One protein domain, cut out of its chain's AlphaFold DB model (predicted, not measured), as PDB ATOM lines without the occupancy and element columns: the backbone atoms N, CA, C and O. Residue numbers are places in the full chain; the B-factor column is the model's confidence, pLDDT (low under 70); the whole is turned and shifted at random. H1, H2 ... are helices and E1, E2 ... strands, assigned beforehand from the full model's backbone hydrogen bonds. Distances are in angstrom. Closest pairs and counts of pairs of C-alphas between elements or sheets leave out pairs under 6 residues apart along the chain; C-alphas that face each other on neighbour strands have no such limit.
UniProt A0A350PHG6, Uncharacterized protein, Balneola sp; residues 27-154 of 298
ATOM      1  N   ILE A  27      27.396 -17.130   8.843       34.97
ATOM      2  CA  ILE A  27      25.949 -17.372   8.759       34.97
ATOM      3  C   ILE A  27      25.581 -17.990  10.109       34.97
ATOM      4  O   ILE A  27      25.926 -19.123  10.416       34.97
ATOM      5  N   GLN A  28      24.902 -17.202  10.939       43.59
ATOM      6  CA  GLN A  28      24.203 -17.681  12.123       43.59
ATOM      7  C   GLN A  28      22.962 -18.435  11.616       43.59
ATOM      8  O   GLN A  28      21.847 -17.923  11.649       43.59
ATOM      9  N   GLY A  29      23.177 -19.607  11.007       38.28
ATOM     10  CA  GLY A  29      22.118 -20.605  10.870       38.28
ATOM     11  C   GLY A  29      21.666 -20.986  12.276       38.28
ATOM     12  O   GLY A  29      22.423 -20.770  13.220       38.28
ATOM     13  N   ASN A  30      20.437 -21.471  12.446       48.28
ATOM     14  CA  ASN A  30      19.935 -21.900  13.752       48.28
ATOM     15  C   ASN A  30      20.833 -23.021  14.300       48.28
ATOM     16  O   ASN A  30      20.640 -24.192  13.986       48.28
ATOM     17  N   LEU A  31      21.855 -22.621  15.048       54.25
ATOM     18  CA  LEU A  31      22.732 -23.481  15.817       54.25
ATOM     19  C   LEU A  31      21.883 -24.100  16.912       54.25
ATOM     20  O   LEU A  31      20.964 -23.456  17.420       54.25
ATOM     21  N   SER A  32      22.140 -25.363  17.215       62.09
ATOM     22  CA  SER A  32      21.304 -26.071  18.164       62.09
ATOM     23  C   SER A  32      21.438 -25.465  19.555       62.09
ATOM     24  O   SER A  32      22.547 -25.293  20.058       62.09
ATOM     25  N   ASP A  33      20.302 -25.201  20.199       72.75
ATOM     26  CA  ASP A  33      20.290 -24.833  21.612       72.75
ATOM     27  C   ASP A  33      20.766 -26.003  22.492       72.75
ATOM     28  O   ASP A  33      21.201 -25.754  23.610       72.75
ATOM     29  N   LEU A  34      20.801 -27.252  21.990       84.62
ATOM     30  CA  LEU A  34      21.165 -28.442  22.772       84.62
ATOM     31  C   LEU A  34      22.519 -28.300  23.476       84.62
ATOM     32  O   LEU A  34      22.613 -28.538  24.677       84.62
ATOM     33  N   VAL A  35      23.562 -27.854  22.764       85.88
ATOM     34  CA  VAL A  35      24.895 -27.694  23.369       85.88
ATOM     35  C   VAL A  35      24.862 -26.639  24.476       85.88
ATOM     36  O   VAL A  35      25.525 -26.807  25.495       85.88
ATOM     37  N   ILE A  36      24.079 -25.569  24.311       86.06
ATOM     38  CA  ILE A  36      23.916 -24.501  25.306       86.06
ATOM     39  C   ILE A  36      23.090 -24.992  26.505       86.06
ATOM     40  O   ILE A  36      23.447 -24.717  27.650       86.06
ATOM     41  N   GLU A  37      22.007 -25.721  26.250       88.19
ATOM     42  CA  GLU A  37      21.076 -26.253  27.247       88.19
ATOM     43  C   GLU A  37      21.737 -27.307  28.142       88.19
ATOM     44  O   GLU A  37      21.632 -27.214  29.366       88.19
ATOM     45  N   GLU A  38      22.478 -28.261  27.565       88.88
ATOM     46  CA  GLU A  38      23.211 -29.292  28.318       88.88
ATOM     47  C   GLU A  38      24.399 -28.733  29.112       88.88
ATOM     48  O   GLU A  38      24.904 -29.376  30.033       88.88
ATOM     49  N   ASN A  39      24.857 -27.527  28.775       88.38
ATOM     50  CA  ASN A  39      26.031 -26.893  29.364       88.38
ATOM     51  C   ASN A  39      25.668 -25.540  29.983       88.38
ATOM     52  O   ASN A  39      26.376 -24.547  29.798       88.38
ATOM     53  N   SER A  40      24.576 -25.507  30.752       89.62
ATOM     54  CA  SER A  40      24.014 -24.284  31.336       89.62
ATOM     55  C   SER A  40      24.968 -23.505  32.243       89.62
ATOM     56  O   SER A  40      24.723 -22.327  32.496       89.62
ATOM     57  N   ASP A  41      26.049 -24.121  32.715       89.19
ATOM     58  CA  ASP A  41      27.063 -23.492  33.571       89.19
ATOM     59  C   ASP A  41      28.138 -22.735  32.770       89.19
ATOM     60  O   ASP A  41      28.965 -22.029  33.342       89.19
ATOM     61  N   PHE A  42      28.098 -22.809  31.435       88.94
ATOM     62  CA  PHE A  42      29.081 -22.199  30.542       88.94
ATOM     63  C   PHE A  42      28.487 -21.064  29.702       88.94
ATOM     64  O   PHE A  42      27.324 -21.087  29.290       88.94
ATOM     65  N   TYR A  43      29.306 -20.062  29.397       88.81
ATOM     66  CA  TYR A  43      29.083 -19.191  28.248       88.81
ATOM     67  C   TYR A  43      29.604 -19.896  27.000       88.81
ATOM     68  O   TYR A  43      30.791 -20.201  26.942       88.81
ATOM     69  N   ILE A  44      28.745 -20.128  26.006       89.38
ATOM     70  CA  ILE A  44      29.111 -20.772  24.736       89.38
ATOM     71  C   ILE A  44      28.905 -19.796  23.585       89.38
ATOM     72  O   ILE A  44      27.874 -19.126  23.489       89.38
ATOM     73  N   ARG A  45      29.894 -19.713  22.695       88.88
ATOM     74  CA  ARG A  45      29.849 -18.855  21.511       88.88
ATOM     75  C   ARG A  45      30.362 -19.598  20.289       88.88
ATOM     76  O   ARG A  45      31.553 -19.878  20.192       88.88
ATOM     77  N   TYR A  46      29.484 -19.813  19.319       87.50
ATOM     78  CA  TYR A  46      29.867 -20.315  18.003       87.50
ATOM     79  C   TYR A  46      30.637 -19.266  17.205       87.50
ATOM     80  O   TYR A  46      30.349 -18.066  17.269       87.50
ATOM     81  N   VAL A  47      31.638 -19.727  16.460       88.25
ATOM     82  CA  VAL A  47      32.601 -18.856  15.772       88.25
ATOM     83  C   VAL A  47      32.899 -19.253  14.340       88.25
ATOM     84  O   VAL A  47      33.334 -18.399  13.567       88.25
ATOM     85  N   ASN A  48      32.661 -20.508  13.971       87.19
ATOM     86  CA  ASN A  48      32.900 -20.984  12.620       87.19
ATOM     87  C   ASN A  48      31.899 -22.075  12.246       87.19
ATOM     88  O   ASN A  48      31.527 -22.882  13.096       87.19
ATOM     89  N   THR A  49      31.531 -22.115  10.972       89.44
ATOM     90  CA  THR A  49      30.695 -23.161  10.380       89.44
ATOM     91  C   THR A  49      31.347 -23.596   9.081       89.44
ATOM     92  O   THR A  49      31.757 -22.750   8.284       89.44
ATOM     93  N   ALA A  50      31.456 -24.904   8.870       90.31
ATOM     94  CA  ALA A  50      32.018 -25.475   7.657       90.31
ATOM     95  C   ALA A  50      31.170 -26.648   7.160       90.31
ATOM     96  O   ALA A  50      30.738 -27.492   7.947       90.31
ATOM     97  N   ASP A  51      30.965 -26.692   5.844       91.69
ATOM     98  CA  ASP A  51      30.310 -27.797   5.153       91.69
ATOM     99  C   ASP A  51      31.331 -28.882   4.805       91.69
ATOM    100  O   ASP A  51      32.445 -28.597   4.353       91.69
ATOM    101  N   PHE A  52      30.923 -30.134   4.968       89.69
ATOM    102  CA  PHE A  52      31.724 -31.317   4.690       89.69
ATOM    103  C   PHE A  52      30.994 -32.261   3.718       89.69
ATOM    104  O   PHE A  52      29.768 -32.179   3.559       89.69
ATOM    105  N   PRO A  53      31.719 -33.174   3.037       86.56
ATOM    106  CA  PRO A  53      31.107 -34.209   2.201       86.56
ATOM    107  C   PRO A  53      30.008 -34.973   2.947       86.56
ATOM    108  O   PRO A  53      30.098 -35.145   4.152       86.56
ATOM    109  N   GLY A  54      28.970 -35.429   2.242       83.88
ATOM    110  CA  GLY A  54      27.854 -36.151   2.872       83.88
ATOM    111  C   GLY A  54      26.821 -35.255   3.569       83.88
ATOM    112  O   GLY A  54      26.024 -35.752   4.357       83.88
ATOM    113  N   ASN A  55      26.801 -33.952   3.254       87.75
ATOM    114  CA  ASN A  55      25.909 -32.943   3.850       87.75
ATOM    115  C   ASN A  55      26.107 -32.761   5.364       87.75
ATOM    116  O   ASN A  55      25.188 -32.325   6.064       87.75
ATOM    117  N   PHE A  56      27.294 -33.107   5.866       90.19
ATOM    118  CA  PHE A  56      27.691 -32.812   7.232       90.19
ATOM    119  C   PHE A  56      28.027 -31.330   7.376       90.19
ATOM    120  O   PHE A  56      28.613 -30.717   6.486       90.19
ATOM    121  N   ILE A  57      27.669 -30.774   8.525       91.19
ATOM    122  CA  ILE A  57      27.993 -29.410   8.928       91.19
ATOM    123  C   ILE A  57      28.712 -29.501  10.266       91.19
ATOM    124  O   ILE A  57      28.230 -30.168  11.183       91.19
ATOM    125  N   ILE A  58      29.848 -28.819  10.379       92.12
ATOM    126  CA  ILE A  58      30.590 -28.696  11.632       92.12
ATOM    127  C   ILE A  58      30.515 -27.255  12.109       92.12
ATOM    128  O   ILE A  58      30.941 -26.344  11.395       92.12
ATOM    129  N   ASN A  59      30.005 -27.059  13.325       91.19
ATOM    130  CA  ASN A  59      29.949 -25.752  13.970       91.19
ATOM    131  C   ASN A  59      30.927 -25.717  15.142       91.19
ATOM    132  O   ASN A  59      30.749 -26.422  16.133       91.19
ATOM    133  N   SER A  60      31.960 -24.888  15.036       92.69
ATOM    134  CA  SER A  60      32.959 -24.703  16.088       92.69
ATOM    135  C   SER A  60      32.535 -23.606  17.058       92.69
ATOM    136  O   SER A  60      32.004 -22.566  16.649       92.69
ATOM    137  N   PHE A  61      32.829 -23.802  18.338       91.50
ATOM    138  CA  PHE A  61      32.491 -22.877  19.411       91.50
ATOM    139  C   PHE A  61      33.622 -22.725  20.431       91.50
ATOM    140  O   PHE A  61      34.461 -23.607  20.599       91.50
ATOM    141  N   TYR A  62      33.612 -21.598  21.137       91.75
ATOM    142  CA  TYR A  62      34.335 -21.402  22.392       91.75
ATOM    143  C   TYR A  62      33.386 -21.606  23.563       91.75
ATOM    144  O   TYR A  62      32.193 -21.305  23.447       91.75
ATOM    145  N   TYR A  63      33.923 -22.045  24.696       90.31
ATOM    146  CA  TYR A  63      33.205 -22.011  25.960       90.31
ATOM    147  C   TYR A  63      34.082 -21.523  27.109       90.31
ATOM    148  O   TYR A  63      35.306 -21.686  27.110       90.31
ATOM    149  N   THR A  64      33.446 -20.922  28.104       91.56
ATOM    150  CA  THR A  64      34.096 -20.456  29.334       91.56
ATOM    151  C   THR A  64      33.139 -20.633  30.497       91.56
ATOM    152  O   THR A  64      31.938 -20.403  30.345       91.56
ATOM    153  N   ASP A  65      33.661 -21.066  31.639       90.56
ATOM    154  CA  ASP A  65      32.898 -21.170  32.879       90.56
ATOM    155  C   ASP A  65      32.262 -19.818  33.260       90.56
ATOM    156  O   ASP A  65      32.899 -18.765  33.133       90.56
ATOM    157  N   LYS A  66      30.992 -19.819  33.688       87.62
ATOM    158  CA  LYS A  66      30.263 -18.585  34.041       87.62
ATOM    159  C   LYS A  66      30.785 -17.899  35.298       87.62
ATOM    160  O   LYS A  66      30.555 -16.700  35.445       87.62
ATOM    161  N   GLU A  67      31.474 -18.621  36.174       88.81
ATOM    162  CA  GLU A  67      32.176 -18.049  37.324       88.81
ATOM    163  C   GLU A  67      33.526 -17.418  36.925       88.81
ATOM    164  O   GLU A  67      34.265 -16.952  37.788       88.81
ATOM    165  N   GLU A  68      33.812 -17.344  35.617       73.25
ATOM    166  CA  GLU A  68      35.020 -16.777  35.009       73.25
ATOM    167  C   GLU A  68      36.298 -17.449  35.534       73.25
ATOM    168  O   GLU A  68      37.115 -16.867  36.250       73.25
ATOM    169  N   GLY A  69      36.481 -18.710  35.133       79.00
ATOM    170  CA  GLY A  69      37.642 -19.519  35.490       79.00
ATOM    171  C   GLY A  69      37.829 -20.746  34.596       79.00
ATOM    172  O   GLY A  69      37.414 -20.785  33.438       79.00
ATOM    173  N   TRP A  70      38.496 -21.759  35.145       82.44
ATOM    174  CA  TRP A  70      38.594 -23.080  34.533       82.44
ATOM    175  C   TRP A  70      37.345 -23.915  34.873       82.44
ATOM    176  O   TRP A  70      36.951 -23.903  36.039       82.44
ATOM    177  N   PRO A  71      36.786 -24.709  33.936       89.31
ATOM    178  CA  PRO A  71      37.303 -24.980  32.598       89.31
ATOM    179  C   PRO A  71      36.854 -23.981  31.529       89.31
ATOM    180  O   PRO A  71      35.733 -23.482  31.517       89.31
ATOM    181  N   TYR A  72      37.737 -23.761  30.561       90.69
ATOM    182  CA  TYR A  72      37.434 -23.060  29.320       90.69
ATOM    183  C   TYR A  72      38.079 -23.803  28.152       90.69
ATOM    184  O   TYR A  72      38.983 -24.625  28.344       90.69
ATOM    185  N   GLY A  73      37.631 -23.506  26.939       93.25
ATOM    186  CA  GLY A  73      38.284 -24.017  25.748       93.25
ATOM    187  C   GLY A  73      37.439 -23.881  24.500       93.25
ATOM    188  O   GLY A  73      36.689 -22.919  24.315       93.25
ATOM    189  N   THR A  74      37.583 -24.868  23.628       93.06
ATOM    190  CA  THR A  74      36.917 -24.915  22.329       93.06
ATOM    191  C   THR A  74      36.192 -26.230  22.156       93.06
ATOM    192  O   THR A  74      36.488 -27.222  22.815       93.06
ATOM    193  N   GLY A  75      35.247 -26.257  21.243       93.12
ATOM    194  CA  GLY A  75      34.584 -27.476  20.850       93.12
ATOM    195  C   GLY A  75      34.025 -27.351  19.456       93.12
ATOM    196  O   GLY A  75      34.117 -26.304  18.806       93.12
ATOM    197  N   PHE A  76      33.443 -28.439  18.992       94.31
ATOM    198  CA  PHE A  76      32.611 -28.409  17.811       94.31
ATOM    199  C   PHE A  76      31.489 -29.423  17.943       94.31
ATOM    200  O   PHE A  76      31.622 -30.442  18.622       94.31
ATOM    201  N   GLU A  77      30.383 -29.122  17.285       93.44
ATOM    202  CA  GLU A  77      29.303 -30.066  17.037       93.44
ATOM    203  C   GLU A  77      29.317 -30.501  15.576       93.44
ATOM    204  O   GLU A  77      29.792 -29.777  14.693       93.44
ATOM    205  N   ILE A  78      28.754 -31.676  15.331       92.00
ATOM    206  CA  ILE A  78      28.505 -32.218  14.002       92.00
ATOM    207  C   ILE A  78      27.003 -32.354  13.838       92.00
ATOM    208  O   ILE A  78      26.320 -32.946  14.673       92.00
ATOM    209  N   THR A  79      26.489 -31.842  12.733       88.69
ATOM    210  CA  THR A  79      25.092 -31.982  12.331       88.69
ATOM    211  C   THR A  79      25.000 -32.261  10.830       88.69
ATOM    212  O   THR A  79      26.016 -32.432  10.155       88.69
ATOM    213  N   GLN A  80      23.785 -32.334  10.293       86.19
ATOM    214  CA  GLN A  80      23.524 -32.395   8.855       86.19
ATOM    215  C   GLN A  80      22.567 -31.282   8.434       86.19
ATOM    216  O   GLN A  80      21.753 -30.822   9.231       86.19
ATOM    217  N   THR A  81      22.606 -30.893   7.158       82.44
ATOM    218  CA  THR A  81      21.827 -29.763   6.608       82.44
ATOM    219  C   THR A  81      20.318 -29.826   6.882       82.44
ATOM    220  O   THR A  81      19.664 -28.789   6.946       82.44
ATOM    221  N   ASN A  82      19.753 -31.022   7.066       79.31
ATOM    222  CA  ASN A  82      18.317 -31.225   7.283       79.31
ATOM    223  C   ASN A  82      17.933 -31.449   8.757       79.31
ATOM    224  O   ASN A  82      16.823 -31.905   9.028       79.31
ATOM    225  N   ARG A  83      18.835 -31.165   9.705       79.31
ATOM    226  CA  ARG A  83      18.631 -31.409  11.139       79.31
ATOM    227  C   ARG A  83      18.720 -30.120  11.947       79.31
ATOM    228  O   ARG A  83      19.509 -29.233  11.642       79.31
ATOM    229  N   THR A  84      17.931 -30.054  13.014       73.50
ATOM    230  CA  THR A  84      17.965 -28.968  14.012       73.50
ATOM    231  C   THR A  84      18.732 -29.349  15.281       73.50
ATOM    232  O   THR A  84      19.084 -28.478  16.072       73.50
ATOM    233  N   THR A  85      19.000 -30.642  15.467       82.12
ATOM    234  CA  THR A  85      19.721 -31.200  16.617       82.12
ATOM    235  C   THR A  85      21.022 -31.836  16.125       82.12
ATOM    236  O   THR A  85      20.983 -32.571  15.123       82.12
ATOM    237  N   PRO A  86      22.170 -31.576  16.782       88.88
ATOM    238  CA  PRO A  86      23.435 -32.165  16.389       88.88
ATOM    239  C   PRO A  86      23.369 -33.681  16.531       88.88
ATOM    240  O   PRO A  86      22.603 -34.231  17.321       88.88
ATOM    241  N   LEU A  87      24.178 -34.361  15.734       89.19
ATOM    242  CA  LEU A  87      24.430 -35.786  15.894       89.19
ATOM    243  C   LEU A  87      25.319 -36.025  17.112       89.19
ATOM    244  O   LEU A  87      25.139 -37.007  17.822       89.19
ATOM    245  N   TRP A  88      26.280 -35.131  17.337       92.81
ATOM    246  CA  TRP A  88      27.303 -35.274  18.363       92.81
ATOM    247  C   TRP A  88      28.041 -33.950  18.580       92.81
ATOM    248  O   TRP A  88      28.064 -33.103  17.683       92.81
ATOM    249  N   TYR A  89      28.683 -33.775  19.734       94.06
ATOM    250  CA  TYR A  89      29.614 -32.673  19.969       94.06
ATOM    251  C   TYR A  89      30.729 -33.072  20.933       94.06
ATOM    252  O   TYR A  89      30.617 -34.038  21.684       94.06
ATOM    253  N   ILE A  90      31.797 -32.276  20.937       94.75
ATOM    254  CA  ILE A  90      32.902 -32.421  21.880       94.75
ATOM    255  C   ILE A  90      33.384 -31.078  22.398       94.75
ATOM    256  O   ILE A  90      33.436 -30.090  21.666       94.75
ATOM    257  N   LYS A  91      33.779 -31.072  23.674       93.06
ATOM    258  CA  LYS A  91      34.503 -29.984  24.335       93.06
ATOM    259  C   LYS A  91      35.945 -30.401  24.590       93.06
ATOM    260  O   LYS A  91      36.210 -31.502  25.068       93.06
ATOM    261  N   ILE A  92      36.867 -29.497  24.307       92.62
ATOM    262  CA  ILE A  92      38.304 -29.649  24.492       92.62
ATOM    263  C   ILE A  92      38.772 -28.467  25.329       92.62
ATOM    264  O   ILE A  92      38.732 -27.317  24.888       92.62
ATOM    265  N   ASN A  93      39.202 -28.769  26.555       92.12
ATOM    266  CA  ASN A  93      39.690 -27.750  27.471       92.12
ATOM    267  C   ASN A  93      41.067 -27.234  27.026       92.12
ATOM    268  O   ASN A  93      41.920 -28.027  26.625       92.12
ATOM    269  N   GLY A  94      41.303 -25.937  27.209       88.75
ATOM    270  CA  GLY A  94      42.592 -25.289  26.970       88.75
ATOM    271  C   GLY A  94      42.583 -24.268  25.835       88.75
ATOM    272  O   GLY A  94      41.589 -24.080  25.134       88.75
ATOM    273  N   ASP A  95      43.724 -23.600  25.677       83.31
ATOM    274  CA  ASP A  95      43.900 -22.474  24.751       83.31
ATOM    275  C   ASP A  95      43.964 -22.899  23.278       83.31
ATOM    276  O   ASP A  95      43.627 -22.123  22.382       83.31
ATOM    277  N   PHE A  96      44.379 -24.142  23.022       86.38
ATOM    278  CA  PHE A  96      44.637 -24.647  21.680       86.38
ATOM    279  C   PHE A  96      43.595 -25.684  21.276       86.38
ATOM    280  O   PHE A  96      43.682 -26.861  21.618       86.38
ATOM    281  N   GLY A  97      42.588 -25.211  20.549       86.25
ATOM    282  CA  GLY A  97      41.494 -26.030  20.052       86.25
ATOM    283  C   GLY A  97      41.812 -26.867  18.815       86.25
ATOM    284  O   GLY A  97      42.936 -26.846  18.308       86.25
ATOM    285  N   PRO A  98      40.804 -27.582  18.286       90.50
ATOM    286  CA  PRO A  98      40.893 -28.205  16.977       90.50
ATOM    287  C   PRO A  98      41.210 -27.180  15.888       90.50
ATOM    288  O   PRO A  98      40.496 -26.187  15.741       90.50
ATOM    289  N   HIS A  99      42.238 -27.443  15.084       86.94
ATOM    290  CA  HIS A  99      42.588 -26.600  13.930       86.94
ATOM    291  C   HIS A  99      42.452 -27.320  12.587       86.94
ATOM    292  O   HIS A  99      42.525 -26.706  11.523       86.94
ATOM    293  N   THR A 100      42.268 -28.638  12.613       89.25
ATOM    294  CA  THR A 100      42.020 -29.451  11.423       89.25
ATOM    295  C   THR A 100      41.026 -30.515  11.813       89.25
ATOM    296  O   THR A 100      41.317 -31.287  12.716       89.25
ATOM    297  N   ILE A 101      39.872 -30.541  11.156       93.69
ATOM    298  CA  ILE A 101      38.826 -31.533  11.380       93.69
ATOM    299  C   ILE A 101      38.532 -32.155  10.025       93.69
ATOM    300  O   ILE A 101      38.217 -31.428   9.087       93.69
ATOM    301  N   ASN A 102      38.665 -33.473   9.919       94.06
ATOM    302  CA  ASN A 102      38.423 -34.210   8.689       94.06
ATOM    303  C   ASN A 102      37.369 -35.288   8.903       94.06
ATOM    304  O   ASN A 102      37.295 -35.888   9.976       94.06
ATOM    305  N   LEU A 103      36.616 -35.547   7.835       93.38
ATOM    306  CA  LEU A 103      35.761 -36.715   7.699       93.38
ATOM    307  C   LEU A 103      36.429 -37.713   6.756       93.38
ATOM    308  O   LEU A 103      36.719 -37.379   5.603       93.38
ATOM    309  N   VAL A 104      36.695 -38.913   7.255       93.31
ATOM    310  CA  VAL A 104      37.402 -39.975   6.533       93.31
ATOM    311  C   VAL A 104      36.917 -41.324   7.042       93.31
ATOM    312  O   VAL A 104      36.702 -41.477   8.230       93.31
ATOM    313  N   ASP A 105      36.736 -42.293   6.153       93.44
ATOM    314  CA  ASP A 105      36.432 -43.673   6.536       93.44
ATOM    315  C   ASP A 105      37.736 -44.384   6.957       93.44
ATOM    316  O   ASP A 105      38.643 -44.567   6.131       93.44
ATOM    317  N   LEU A 106      37.868 -44.713   8.245       95.12
ATOM    318  CA  LEU A 106      39.076 -45.283   8.854       95.12
ATOM    319  C   LEU A 106      39.044 -46.808   8.954       95.12
ATOM    320  O   LEU A 106      40.103 -47.410   9.133       95.12
ATOM    321  N   ASN A 107      37.872 -47.435   8.853       93.25
ATOM    322  CA  ASN A 107      37.674 -48.873   9.065       93.25
ATOM    323  C   ASN A 107      37.002 -49.582   7.869       93.25
ATOM    324  O   ASN A 107      36.808 -50.798   7.907       93.25
ATOM    325  N   SER A 108      36.718 -48.851   6.788       91.25
ATOM    326  CA  SER A 108      36.045 -49.320   5.571       91.25
ATOM    327  C   SER A 108      34.605 -49.792   5.783       91.25
ATOM    328  O   SER A 108      34.187 -50.772   5.161       91.25
ATOM    329  N   ASP A 109      33.853 -49.107   6.649       91.12
ATOM    330  CA  ASP A 109      32.415 -49.336   6.854       91.12
ATOM    331  C   ASP A 109      31.505 -48.346   6.093       91.12
ATOM    332  O   ASP A 109      30.286 -48.346   6.292       91.12
ATOM    333  N   ASP A 110      32.088 -47.543   5.193       90.06
ATOM    334  CA  ASP A 110      31.445 -46.488   4.401       90.06
ATOM    335  C   ASP A 110      30.848 -45.334   5.239       90.06
ATOM    336  O   ASP A 110      30.177 -44.446   4.689       90.06
ATOM    337  N   LYS A 111      31.092 -45.282   6.557       90.38
ATOM    338  CA  LYS A 111      30.736 -44.132   7.395       90.38
ATOM    339  C   LYS A 111      31.880 -43.122   7.441       90.38
ATOM    340  O   LYS A 111      33.057 -43.407   7.255       90.38
ATOM    341  N   SER A 112      31.503 -41.864   7.643       92.00
ATOM    342  CA  SER A 112      32.457 -40.769   7.817       92.00
ATOM    343  C   SER A 112      32.896 -40.681   9.276       92.00
ATOM    344  O   SER A 112      32.166 -40.101  10.084       92.00
ATOM    345  N   ASP A 113      34.068 -41.231   9.591       94.88
ATOM    346  CA  ASP A 113      34.719 -41.084  10.895       94.88
ATOM    347  C   ASP A 113      35.370 -39.707  11.029       94.88
ATOM    348  O   ASP A 113      35.640 -39.016  10.042       94.88
ATOM    349  N   LEU A 114      35.659 -39.306  12.263       95.88
ATOM    350  CA  LEU A 114      36.390 -38.078  12.545       95.88
ATOM    351  C   LEU A 114      37.871 -38.364  12.691       95.88
ATOM    352  O   LEU A 114      38.266 -39.217  13.482       95.88
ATOM    353  N   PHE A 115      38.684 -37.554  12.026       96.69
ATOM    354  CA  PHE A 115      40.121 -37.490  12.249       96.69
ATOM    355  C   PHE A 115      40.544 -36.030  12.363       96.69
ATOM    356  O   PHE A 115      40.409 -35.258  11.408       96.69
ATOM    357  N   PHE A 116      41.001 -35.615  13.542       95.38
ATOM    358  CA  PHE A 116      41.266 -34.205  13.810       95.38
ATOM    359  C   PHE A 116      42.486 -33.971  14.691       95.38
ATOM    360  O   PHE A 116      42.890 -34.815  15.495       95.38
ATOM    361  N   PHE A 117      43.046 -32.775  14.539       93.81
ATOM    362  CA  PHE A 117      44.214 -32.308  15.268       93.81
ATOM    363  C   PHE A 117      43.843 -31.159  16.192       93.81
ATOM    364  O   PHE A 117      43.117 -30.243  15.794       93.81
ATOM    365  N   VAL A 118      44.374 -31.213  17.406       92.00
ATOM    366  CA  VAL A 118      44.210 -30.226  18.475       92.00
ATOM    367  C   VAL A 118      45.586 -29.775  18.910       92.00
ATOM    368  O   VAL A 118      46.474 -30.613  19.055       92.00
ATOM    369  N   GLY A 119      45.741 -28.490  19.198       87.12
ATOM    370  CA  GLY A 119      47.007 -27.972  19.686       87.12
ATOM    371  C   GLY A 119      47.623 -26.920  18.772       87.12
ATOM    372  O   GLY A 119      46.981 -26.380  17.872       87.12
ATOM    373  N   GLY A 120      48.876 -26.609  19.052       79.75
ATOM    374  CA  GLY A 120      49.721 -25.643  18.376       79.75
ATOM    375  C   GLY A 120      50.991 -25.423  19.196       79.75
ATOM    376  O   GLY A 120      50.949 -25.478  20.423       79.75
ATOM    377  N   GLU A 121      52.103 -25.165  18.508       72.75
ATOM    378  CA  GLU A 121      53.424 -24.860  19.088       72.75
ATOM    379  C   GLU A 121      54.006 -25.957  19.991       72.75
ATOM    380  O   GLU A 121      54.824 -26.730  19.513       72.75
ATOM    381  N   ASP A 122      53.583 -26.047  21.252       70.19
ATOM    382  CA  ASP A 122      54.137 -26.976  22.250       70.19
ATOM    383  C   ASP A 122      53.119 -28.033  22.717       70.19
ATOM    384  O   ASP A 122      53.435 -28.917  23.515       70.19
ATOM    385  N   VAL A 123      51.876 -27.952  22.234       80.38
ATOM    386  CA  VAL A 123      50.815 -28.922  22.522       80.38
ATOM    387  C   VAL A 123      50.365 -29.524  21.206       80.38
ATOM    388  O   VAL A 123      49.966 -28.791  20.310       80.38
ATOM    389  N   PHE A 124      50.385 -30.847  21.088       86.44
ATOM    390  CA  PHE A 124      49.982 -31.534  19.865       86.44
ATOM    391  C   PHE A 124      49.137 -32.735  20.212       86.44
ATOM    392  O   PHE A 124      49.532 -33.567  21.020       86.44
ATOM    393  N   SER A 125      47.968 -32.867  19.612       91.81
ATOM    394  CA  SER A 125      47.162 -34.063  19.775       91.81
ATOM    395  C   SER A 125      46.454 -34.438  18.491       91.81
ATOM    396  O   SER A 125      45.938 -33.590  17.767       91.81
ATOM    397  N   THR A 126      46.379 -35.737  18.258       95.06
ATOM    398  CA  THR A 126      45.567 -36.364  17.226       95.06
ATOM    399  C   THR A 126      44.461 -37.147  17.886       95.06
ATOM    400  O   THR A 126      44.706 -37.877  18.848       95.06
ATOM    401  N   TYR A 127      43.261 -37.040  17.338       96.62
ATOM    402  CA  TYR A 127      42.118 -37.829  17.753       96.62
ATOM    403  C   TYR A 127      41.470 -38.474  16.538       96.62
ATOM    404  O   TYR A 127      41.303 -37.823  15.503       96.62
ATOM    405  N   ALA A 128      41.068 -39.732  16.693       97.44
ATOM    406  CA  ALA A 128      40.174 -40.391  15.761       97.44
ATOM    407  C   ALA A 128      38.951 -40.935  16.499       97.44
ATOM    408  O   ALA A 128      39.085 -41.657  17.495       97.44
ATOM    409  N   TYR A 129      37.767 -40.583  16.006       96.50
ATOM    410  CA  TYR A 129      36.505 -41.115  16.502       96.50
ATOM    411  C   TYR A 129      35.805 -41.852  15.380       96.50
ATOM    412  O   TYR A 129      35.510 -41.252  14.349       96.50
ATOM    413  N   LYS A 130      35.487 -43.120  15.615       95.06
ATOM    414  CA  LYS A 130      34.692 -43.909  14.690       95.06
ATOM    415  C   LYS A 130      33.228 -43.496  14.767       95.06
ATOM    416  O   LYS A 130      32.680 -43.356  15.862       95.06
ATOM    417  N   ALA A 131      32.594 -43.372  13.616       92.81
ATOM    418  CA  ALA A 131      31.166 -43.220  13.465       92.81
ATOM    419  C   ALA A 131      30.414 -44.494  13.885       92.81
ATOM    420  O   ALA A 131      30.700 -45.611  13.451       92.81
ATOM    421  N   ASP A 132      29.392 -44.320  14.710       89.94
ATOM    422  CA  ASP A 132      28.418 -45.363  15.050       89.94
ATOM    423  C   ASP A 132      26.974 -44.877  14.879       89.94
ATOM    424  O   ASP A 132      26.031 -45.555  15.269       89.94
ATOM    425  N   TYR A 133      26.783 -43.710  14.256       86.00
ATOM    426  CA  TYR A 133      25.452 -43.211  13.940       86.00
ATOM    427  C   TYR A 133      24.738 -44.128  12.942       86.00
ATOM    428  O   TYR A 133      25.338 -44.653  11.994       86.00
ATOM    429  N   ASP A 134      23.429 -44.264  13.123       75.00
ATOM    430  CA  ASP A 134      22.533 -44.788  12.103       75.00
ATOM    431  C   ASP A 134      21.990 -43.621  11.275       75.00
ATOM    432  O   ASP A 134      21.540 -42.610  11.812       75.00
ATOM    433  N   PHE A 135      21.998 -43.762   9.945       64.69
ATOM    434  CA  PHE A 135      21.491 -42.754   8.999       64.69
ATOM    435  C   PHE A 135      19.968 -42.523   9.077       64.69
ATOM    436  O   PHE A 135      19.393 -41.904   8.177       64.69
ATOM    437  N   ASP A 136      19.286 -42.995  10.125       65.25
ATOM    438  CA  ASP A 136      17.929 -42.537  10.389       65.25
ATOM    439  C   ASP A 136      17.992 -41.044  10.717       65.25
ATOM    440  O   ASP A 136      18.454 -40.627  11.777       65.25
ATOM    441  N   LEU A 137      17.535 -40.230   9.767       55.12
ATOM    442  CA  LEU A 137      17.520 -38.773   9.851       55.12
ATOM    443  C   LEU A 137      16.697 -38.252  11.044       55.12
ATOM    444  O   LEU A 137      16.788 -37.061  11.343       55.12
ATOM    445  N   ASN A 138      15.946 -39.123  11.728       60.22
ATOM    446  CA  ASN A 138      15.180 -38.827  12.938       60.22
ATOM    447  C   ASN A 138      15.866 -39.245  14.247       60.22
ATOM    448  O   ASN A 138      15.269 -39.052  15.302       60.22
ATOM    449  N   SER A 139      17.063 -39.842  14.218       66.00
ATOM    450  CA  SER A 139      17.784 -40.175  15.454       66.00
ATOM    451  C   SER A 139      18.130 -38.892  16.213       66.00
ATOM    452  O   SER A 139      18.554 -37.914  15.602       66.00
ATOM    453  N   ASP A 140      17.912 -38.858  17.524       75.06
ATOM    454  CA  ASP A 140      18.283 -37.712  18.359       75.06
ATOM    455  C   ASP A 140      19.813 -37.626  18.535       75.06
ATOM    456  O   ASP A 140      20.572 -38.443  18.007       75.06
ATOM    457  N   PHE A 141      20.280 -36.601  19.247       87.12
ATOM    458  CA  PHE A 141      21.653 -36.563  19.747       87.12
ATOM    459  C   PHE A 141      21.971 -37.851  20.526       87.12
ATOM    460  O   PHE A 141      21.187 -38.274  21.376       87.12
ATOM    461  N   ASP A 142      23.129 -38.453  20.251       88.19
ATOM    462  CA  ASP A 142      23.659 -39.577  21.024       88.19
ATOM    463  C   ASP A 142      25.181 -39.437  21.128       88.19
ATOM    464  O   ASP A 142      25.892 -39.385  20.121       88.19
ATOM    465  N   GLU A 143      25.700 -39.406  22.355       87.06
ATOM    466  CA  GLU A 143      27.140 -39.376  22.630       87.06
ATOM    467  C   GLU A 143      27.881 -40.568  22.003       87.06
ATOM    468  O   GLU A 143      29.080 -40.481  21.736       87.06
ATOM    469  N   LYS A 144      27.175 -41.671  21.727       89.56
ATOM    470  CA  LYS A 144      27.720 -42.879  21.098       89.56
ATOM    471  C   LYS A 144      27.826 -42.792  19.582       89.56
ATOM    472  O   LYS A 144      28.471 -43.665  19.010       89.56
ATOM    473  N   ASN A 145      27.258 -41.764  18.943       91.75
ATOM    474  CA  ASN A 145      27.331 -41.581  17.488       91.75
ATOM    475  C   ASN A 145      28.770 -41.452  16.978       91.75
ATOM    476  O   ASN A 145      29.028 -41.760  15.815       91.75
ATOM    477  N   PHE A 146      29.696 -41.015  17.835       93.38
ATOM    478  CA  PHE A 146      31.127 -41.021  17.567       93.38
ATOM    479  C   PHE A 146      31.879 -41.541  18.791       93.38
ATOM    480  O   PHE A 146      31.822 -40.951  19.868       93.38
ATOM    481  N   GLN A 147      32.616 -42.635  18.626       94.19
ATOM    482  CA  GLN A 147      33.353 -43.295  19.705       94.19
ATOM    483  C   GLN A 147      34.848 -43.081  19.519       94.19
ATOM    484  O   GLN A 147      35.383 -43.336  18.443       94.19
ATOM    485  N   LEU A 148      35.534 -42.615  20.566       96.06
ATOM    486  CA  LEU A 148      36.983 -42.440  20.533       96.06
ATOM    487  C   LEU A 148      37.651 -43.804  20.329       96.06
ATOM    488  O   LEU A 148      37.602 -44.650  21.219       96.06
ATOM    489  N   VAL A 149      38.313 -43.986  19.191       96.56
ATOM    490  CA  VAL A 149      39.045 -45.223  18.872       96.56
ATOM    491  C   VAL A 149      40.550 -45.022  18.931       96.56
ATOM    492  O   VAL A 149      41.286 -45.983  19.136       96.56
ATOM    493  N   TYR A 150      41.025 -43.786  18.776       96.75
ATOM    494  CA  TYR A 150      42.446 -43.468  18.760       96.75
ATOM    495  C   TYR A 150      42.723 -42.080  19.332       96.75
ATOM    496  O   TYR A 150      42.027 -41.113  19.015       96.75
ATOM    497  N   SER A 151      43.803 -41.957  20.103       95.12
ATOM    498  CA  SER A 151      44.374 -40.654  20.429       95.12
ATOM    499  C   SER A 151      45.879 -40.732  20.645       95.12
ATOM    500  O   SER A 151      46.336 -41.609  21.380       95.12
ATOM    501  N   ASN A 152      46.612 -39.750  20.131       92.69
ATOM    502  CA  ASN A 152      47.961 -39.421  20.583       92.69
ATOM    503  C   ASN A 152      47.934 -37.984  21.108       92.69
ATOM    504  O   ASN A 152      47.452 -37.100  20.413       92.69
ATOM    505  N   LYS A 153      48.412 -37.745  22.334       90.06
ATOM    506  CA  LYS A 153      48.388 -36.419  22.982       90.06
ATOM    507  C   LYS A 153      49.714 -35.659  22.937       90.06
ATOM    508  O   LYS A 153      49.833 -34.630  23.595       90.06
ATOM    509  N   ASN A 154      50.684 -36.178  22.192       85.81
ATOM    510  CA  ASN A 154      52.024 -35.614  22.071       85.81
ATOM    511  C   ASN A 154      52.410 -35.297  20.617       85.81
ATOM    512  O   ASN A 154      53.365 -34.557  20.401       85.81
TER     513      ASN A 154
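Overview. This is residues 27 to 154 of the 298 residues of an uncharacterized protein of Balneola sp (UniProt A0A350PHG6). Two strongly twisted sheets of four strands, E1 to E4 and E5 to E8, lie partly face to face as a small sandwich with their strands crossed at 39 degrees. The short helix H1 packs on the first sheet, away from the second, and a long loop, residues 132 to 145, joins E7 to E8. The printed part has 128 residues, with one named helix and eight named strands in the order H1 E1 E2 E3 E4 E5 E6 E7 E8; both sheets are antiparallel with strands in chain order, and the class is mostly strand. The whole is compact, with a radius of gyration of the C-alphas of 14.5 A, and spans 41 by 34 by 25 A.

Arrangement. H1, residues 33 to 38, is on the sheet of E1, residues 42 to 52, E2, residues 56 to 65, E3, residues 72 to 80, and E4, residues 88 to 93. The closest C-alphas of H1 and E1 are those of Ile 36 and Ile 44, 6.4 A apart. Both O i to N i+4 pairs of H1 are within hydrogen-bond range. E1 to E4 form a meander, each strand the antiparallel neighbour of the one before. Within hydrogen-bond range are N 45 and O 62 of the hairpin E1 and E2, 2.9 A; N 61 and O 75 of the hairpin E2 and E3, 2.9 A; and N 76 and O 90 of the hairpin E3 and E4, 3.1 A. E1 bends by 56 degrees at residue 47. The tight link from E4 leads to E5, residues 98 to 104, in the other sheet; E4 and E5 are only just apart, their closest C-alphas 8.1 A from each other. E5, E6, residues 113 to 120, E7, residues 123 to 131, and E8, residues 146 to 152, form the second meander. Its hairpins have N 115 and O 102 at 3.0 A, N 116 and O 127 at 3.0 A, and N 128 and O 150 at 2.9 A. In this sandwich, two sheets face to face, the facing parts are 10.6 A centre to centre. Between the sheets, the closest C-alphas of E4 and E8 are those of Trp 88 and Phe 146, 6.9 A apart.

Along the chain. H1 begins at C-alpha 33, (20.290, -24.833, 21.612), and is 8.6 A long. E1 is 27.5 A, E2 28.6 A, E3 26.4 A and E7 25.9 A from first to last C-alpha. E8 ends at C-alpha 152, (47.961, -39.421, 20.583).

Size, cuts and confidence. The C-alphas farthest apart are those of Glu 67 and Ser 108, 44.7 A. The printed part has no cut. The link from E7 to E8 is long, with 14 residues. Residues 27 to 32 and 135 to 139 have pLDDT under 70 in this model; the mean of the printed part is 86.1.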